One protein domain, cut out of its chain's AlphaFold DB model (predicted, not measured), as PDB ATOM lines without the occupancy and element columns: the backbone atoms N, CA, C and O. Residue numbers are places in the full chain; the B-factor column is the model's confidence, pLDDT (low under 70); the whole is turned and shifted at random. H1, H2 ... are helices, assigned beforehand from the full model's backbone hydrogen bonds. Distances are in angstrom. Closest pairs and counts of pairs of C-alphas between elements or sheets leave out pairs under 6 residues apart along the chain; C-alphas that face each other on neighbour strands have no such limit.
ATOM      1  N   LEU A   2     241.558 183.242 104.556       87.50
ATOM      2  CA  LEU A   2     241.188 183.099 105.978       87.50
ATOM      3  C   LEU A   2     240.696 181.698 106.398       87.50
ATOM      4  O   LEU A   2     241.167 181.160 107.398       87.50
ATOM      5  N   ASN A   3     239.840 181.058 105.595       87.44
ATOM      6  CA  ASN A   3     239.325 179.711 105.886       87.44
ATOM      7  C   ASN A   3     240.437 178.663 106.068       87.44
ATOM      8  O   ASN A   3     240.336 177.787 106.924       87.44
ATOM      9  N   SER A   4     241.524 178.766 105.295       85.69
ATOM     10  CA  SER A   4     242.662 177.846 105.394       85.69
ATOM     11  C   SER A   4     243.432 178.011 106.704       85.69
ATOM     12  O   SER A   4     244.108 177.085 107.121       85.69
ATOM     13  N   TYR A   5     243.313 179.154 107.374       88.00
ATOM     14  CA  TYR A   5     243.941 179.423 108.666       88.00
ATOM     15  C   TYR A   5     242.970 179.239 109.842       88.00
ATOM     16  O   TYR A   5     243.320 179.531 110.975       88.00
ATOM     17  N   GLY A   6     241.750 178.741 109.600       87.12
ATOM     18  CA  GLY A   6     240.788 178.423 110.662       87.12
ATOM     19  C   GLY A   6     239.951 179.598 111.171       87.12
ATOM     20  O   GLY A   6     239.196 179.415 112.125       87.12
ATOM     21  N   PHE A   7     240.026 180.763 110.525       91.44
ATOM     22  CA  PHE A   7     239.160 181.900 110.835       91.44
ATOM     23  C   PHE A   7     237.698 181.580 110.512       91.44
ATOM     24  O   PHE A   7     237.395 181.013 109.459       91.44
ATOM     25  N   ARG A   8     236.793 181.967 111.413       91.19
ATOM     26  CA  ARG A   8     235.342 181.796 111.269       91.19
ATOM     27  C   ARG A   8     234.653 183.151 111.231       91.19
ATOM     28  O   ARG A   8     235.091 184.080 111.904       91.19
ATOM     29  N   LYS A   9     233.581 183.250 110.445       93.12
ATOM     30  CA  LYS A   9     232.737 184.447 110.386       93.12
ATOM     31  C   LYS A   9     231.959 184.568 111.701       93.12
ATOM     32  O   LYS A   9     231.330 183.593 112.106       93.12
ATOM     33  N   VAL A  10     232.061 185.718 112.366       89.00
ATOM     34  CA  VAL A  10     231.468 185.951 113.698       89.00
ATOM     35  C   VAL A  10     230.066 186.530 113.572       89.00
ATOM     36  O   VAL A  10     229.144 186.067 114.233       89.00
ATOM     37  N   GLU A  11     229.892 187.505 112.687       89.06
ATOM     38  CA  GLU A  11     228.625 188.199 112.498       89.06
ATOM     39  C   GLU A  11     228.180 188.093 111.039       89.06
ATOM     40  O   GLU A  11     228.987 188.197 110.118       89.06
ATOM     41  N   HIS A  12     226.890 187.860 110.795       81.50
ATOM     42  CA  HIS A  12     226.372 187.614 109.445       81.50
ATOM     43  C   HIS A  12     226.303 188.889 108.588       81.50
ATOM     44  O   HIS A  12     226.541 188.816 107.377       81.50
ATOM     45  N   SER A  13     226.041 190.030 109.229       87.06
ATOM     46  CA  SER A  13     225.889 191.379 108.662       87.06
ATOM     47  C   SER A  13     227.207 192.113 108.420       87.06
ATOM     48  O   SER A  13     227.227 193.061 107.638       87.06
ATOM     49  N   SER A  14     228.309 191.690 109.044       85.75
ATOM     50  CA  SER A  14     229.615 192.339 108.906       85.75
ATOM     51  C   SER A  14     230.686 191.365 108.401       85.75
ATOM     52  O   SER A  14     230.547 190.142 108.460       85.75
ATOM     53  N   TRP A  15     231.773 191.901 107.844       87.00
ATOM     54  CA  TRP A  15     232.932 191.111 107.403       87.00
ATOM     55  C   TRP A  15     233.915 190.891 108.559       87.00
ATOM     56  O   TRP A  15     235.114 191.126 108.433       87.00
ATOM     57  N   THR A  16     233.389 190.459 109.703       88.44
ATOM     58  CA  THR A  16     234.166 190.184 110.913       88.44
ATOM     59  C   THR A  16     234.493 188.699 111.013       88.44
ATOM     60  O   THR A  16     233.637 187.818 110.862       88.44
ATOM     61  N   PHE A  17     235.767 188.408 111.262       90.19
ATOM     62  CA  PHE A  17     236.286 187.052 111.369       90.19
ATOM     63  C   PHE A  17     237.103 186.918 112.646       90.19
ATOM     64  O   PHE A  17     237.884 187.807 112.969       90.19
ATOM     65  N   ALA A  18     236.964 185.789 113.332       88.94
ATOM     66  CA  ALA A  18     237.740 185.482 114.522       88.94
ATOM     67  C   ALA A  18     238.456 184.143 114.381       88.94
ATOM     68  O   ALA A  18     237.955 183.192 113.769       88.94
ATOM     69  N   ASN A  19     239.632 184.082 114.990       89.88
ATOM     70  CA  ASN A  19     240.357 182.859 115.267       89.88
ATOM     71  C   ASN A  19     240.785 182.931 116.744       89.88
ATOM     72  O   ASN A  19     241.334 183.956 117.134       89.88
ATOM     73  N   PRO A  20     240.522 181.903 117.570       84.75
ATOM     74  CA  PRO A  20     240.879 181.913 118.992       84.75
ATOM     75  C   PRO A  20     242.374 182.145 119.255       84.75
ATOM     76  O   PRO A  20     242.730 182.703 120.287       84.75
ATOM     77  N   ASP A  21     243.240 181.766 118.314       85.06
ATOM     78  CA  ASP A  21     244.688 181.968 118.418       85.06
ATOM     79  C   ASP A  21     245.143 183.336 117.863       85.06
ATOM     80  O   ASP A  21     246.337 183.639 117.864       85.06
ATOM     81  N   PHE A  22     244.210 184.165 117.372       88.50
ATOM     82  CA  PHE A  22     244.462 185.490 116.799       88.50
ATOM     83  C   PHE A  22     243.813 186.584 117.654       88.50
ATOM     84  O   PHE A  22     242.610 186.834 117.557       88.50
ATOM     85  N   PHE A  23     244.620 187.257 118.472       86.69
ATOM     86  CA  PHE A  23     244.189 188.354 119.336       86.69
ATOM     87  C   PHE A  23     245.240 189.472 119.392       86.69
ATOM     88  O   PHE A  23     246.422 189.255 119.108       86.69
ATOM     89  N   GLU A  24     244.798 190.679 119.739       86.06
ATOM     90  CA  GLU A  24     245.638 191.878 119.797       86.06
ATOM     91  C   GLU A  24     246.727 191.748 120.878       86.06
ATOM     92  O   GLU A  24     246.458 191.312 121.996       86.06
ATOM     93  N   GLY A  25     247.979 192.068 120.530       82.62
ATOM     94  CA  GLY A  25     249.148 191.891 121.407       82.62
ATOM     95  C   GLY A  25     249.695 190.456 121.486       82.62
ATOM     96  O   GLY A  25     250.677 190.212 122.180       82.62
ATOM     97  N   GLY A  26     249.092 189.501 120.769       81.88
ATOM     98  CA  GLY A  26     249.461 188.084 120.767       81.88
ATOM     99  C   GLY A  26     250.304 187.633 119.571       81.88
ATOM    100  O   GLY A  26     250.060 186.540 119.063       81.88
ATOM    101  N   GLU A  27     251.268 188.435 119.104       85.25
ATOM    102  CA  GLU A  27     252.037 188.170 117.868       85.25
ATOM    103  C   GLU A  27     252.719 186.790 117.848       85.25
ATOM    104  O   GLU A  27     252.770 186.124 116.813       85.25
ATOM    105  N   ASP A  28     253.165 186.288 119.000       83.38
ATOM    106  CA  ASP A  28     253.770 184.956 119.105       83.38
ATOM    107  C   ASP A  28     252.797 183.802 118.827       83.38
ATOM    108  O   ASP A  28     253.220 182.712 118.424       83.38
ATOM    109  N   ASN A  29     251.489 184.021 118.984       83.38
ATOM    110  CA  ASN A  29     250.471 183.011 118.698       83.38
ATOM    111  C   ASN A  29     250.207 182.851 117.199       83.38
ATOM    112  O   ASN A  29     249.688 181.812 116.789       83.38
ATOM    113  N   LEU A  30     250.680 183.777 116.356       85.50
ATOM    114  CA  LEU A  30     250.613 183.637 114.898       85.50
ATOM    115  C   LEU A  30     251.327 182.370 114.408       85.50
ATOM    116  O   LEU A  30     250.884 181.750 113.445       85.50
ATOM    117  N   LYS A  31     252.376 181.923 115.113       86.81
ATOM    118  CA  LYS A  31     253.113 180.681 114.812       86.81
ATOM    119  C   LYS A  31     252.250 179.425 114.985       86.81
ATOM    120  O   LYS A  31     252.520 178.404 114.357       86.81
ATOM    121  N   LYS A  32     251.217 179.491 115.831       82.06
ATOM    122  CA  LYS A  32     250.269 178.390 116.074       82.06
ATOM    123  C   LYS A  32     249.213 178.302 114.971       82.06
ATOM    124  O   LYS A  32     248.654 177.231 114.734       82.06
ATOM    125  N   ILE A  33     248.979 179.398 114.249       85.94
ATOM    126  CA  ILE A  33     248.016 179.462 113.153       85.94
ATOM    127  C   ILE A  33     248.666 178.930 111.871       85.94
ATOM    128  O   ILE A  33     249.148 179.676 111.019       85.94
ATOM    129  N   SER A  34     248.665 177.608 111.712       84.19
ATOM    130  CA  SER A  34     249.174 176.969 110.497       84.19
ATOM    131  C   SER A  34     248.108 176.872 109.403       84.19
ATOM    132  O   SER A  34     246.930 176.598 109.660       84.19
ATOM    133  N   ARG A  35     248.531 177.075 108.149       86.38
ATOM    134  CA  ARG A  35     247.669 176.920 106.977       86.38
ATOM    135  C   ARG A  35     247.302 175.449 106.819       86.38
ATOM    136  O   ARG A  35     248.142 174.617 106.490       86.38
ATOM    137  N   LYS A  36     246.016 175.144 106.931       79.06
ATOM    138  CA  LYS A  36     245.451 173.873 106.493       79.06
ATOM    139  C   LYS A  36     245.589 173.807 104.976       79.06
ATOM    140  O   LYS A  36     244.934 174.553 104.243       79.06
ATOM    141  N   THR A  37     246.479 172.943 104.504       64.38
ATOM    142  CA  THR A  37     246.630 172.589 103.093       64.38
ATOM    143  C   THR A  37     245.415 171.763 102.680       64.38
ATOM    144  O   THR A  37     245.417 170.538 102.663       64.38
ATOM    145  N   SER A  38     244.300 172.439 102.414       55.78
ATOM    146  CA  SER A  38     243.114 171.784 101.877       55.78
ATOM    147  C   SER A  38     243.459 171.226 100.508       55.78
ATOM    148  O   SER A  38     243.679 172.046  99.630       55.78
ATOM    149  N   GLN A  39     243.422 169.904 100.318       45.91
ATOM    150  CA  GLN A  39     242.612 169.286  99.261       45.91
ATOM    151  C   GLN A  39     242.091 167.903  99.723       45.91
ATOM    152  O   GLN A  39     242.845 167.001 100.067       45.91
ATOM    153  N   LYS A  40     240.759 167.766  99.712       46.34
ATOM    154  CA  LYS A  40     239.944 166.533  99.646       46.34
ATOM    155  C   LYS A  40     239.750 165.579 100.838       46.34
ATOM    156  O   LYS A  40     238.690 164.969 100.855       46.34
ATOM    157  N   LYS A  41     240.610 165.459 101.857       48.16
ATOM    158  CA  LYS A  41     240.394 164.383 102.869       48.16
ATOM    159  C   LYS A  41     239.424 164.709 104.023       48.16
ATOM    160  O   LYS A  41     238.863 163.808 104.632       48.16
ATOM    161  N   GLN A  42     239.178 165.982 104.343       49.69
ATOM    162  CA  GLN A  42     238.392 166.320 105.545       49.69
ATOM    163  C   GLN A  42     236.865 166.265 105.344       49.69
ATOM    164  O   GLN A  42     236.124 166.181 106.322       49.69
ATOM    165  N   GLU A  43     236.388 166.271 104.097       48.19
ATOM    166  CA  GLU A  43     234.960 166.087 103.798       48.19
ATOM    167  C   GLU A  43     234.591 164.602 103.646       48.19
ATOM    168  O   GLU A  43     233.485 164.207 104.004       48.19
ATOM    169  N   GLU A  44     235.553 163.753 103.271       45.06
ATOM    170  CA  GLU A  44     235.421 162.292 103.322       45.06
ATOM    171  C   GLU A  44     235.439 161.767 104.768       45.06
ATOM    172  O   GLU A  44     234.625 160.924 105.112       45.06
ATOM    173  N   ILE A  45     236.232 162.358 105.674       50.34
ATOM    174  CA  ILE A  45     236.198 162.007 107.112       50.34
ATOM    175  C   ILE A  45     234.844 162.354 107.768       50.34
ATOM    176  O   ILE A  45     234.454 161.727 108.748       50.34
TER     177      ILE A  45
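This is residues 2 to 45 of the 233 residues of the protein "Hypothetical protein" of Micromonas pusilla (UniProt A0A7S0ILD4). This is a flat, loose run of chain with little regular structure: three short helices that do not meet, and between H1 and H2 a long loop folded back on itself, residues 8 to 9 beside 17 to 18. Residues 39 to 45, with H3, stick out, and so do residues 23 to 28. The printed part has 44 residues, 15 of them in H1, H2 and H3 in chain order, with no named strand; its class is all helix. The radius of gyration of the C-alphas is 12.6 A, and the spans are 36 by 30 by 13 A.

Start at H1, residues 2 to 5, too short for an O i to N i+4 pair. Beyond it, residues 8 to 9 pair antiparallel with 17 to 18. H2, residues 27 to 32, is apart from H1; 0 of its 2 O i to N i+4 pairs are within hydrogen-bond range, but 2 of 3 O i to N i+3 pairs are. H3, residues 41 to 45, is apart from both; its O i to N i+4 pair is within range.

Find C-alpha 2 at (241.188, 183.099, 105.978); H1 runs 5.3 A to Tyr 5. From C-alpha 27 at (252.037, 188.170, 117.868), H2 runs 10.1 A to Lys 32. H3 runs 6.4 A from Lys 41 to C-alpha 45 at (236.198, 162.007, 107.112).

The C-alphas farthest apart, of Gly 25 and Glu 44, are 37.3 A apart. The printed part has no cut; the link from H1 to H2 is long, 21 residues. Look for low confidence, pLDDT under 70, at residues 37 to 45.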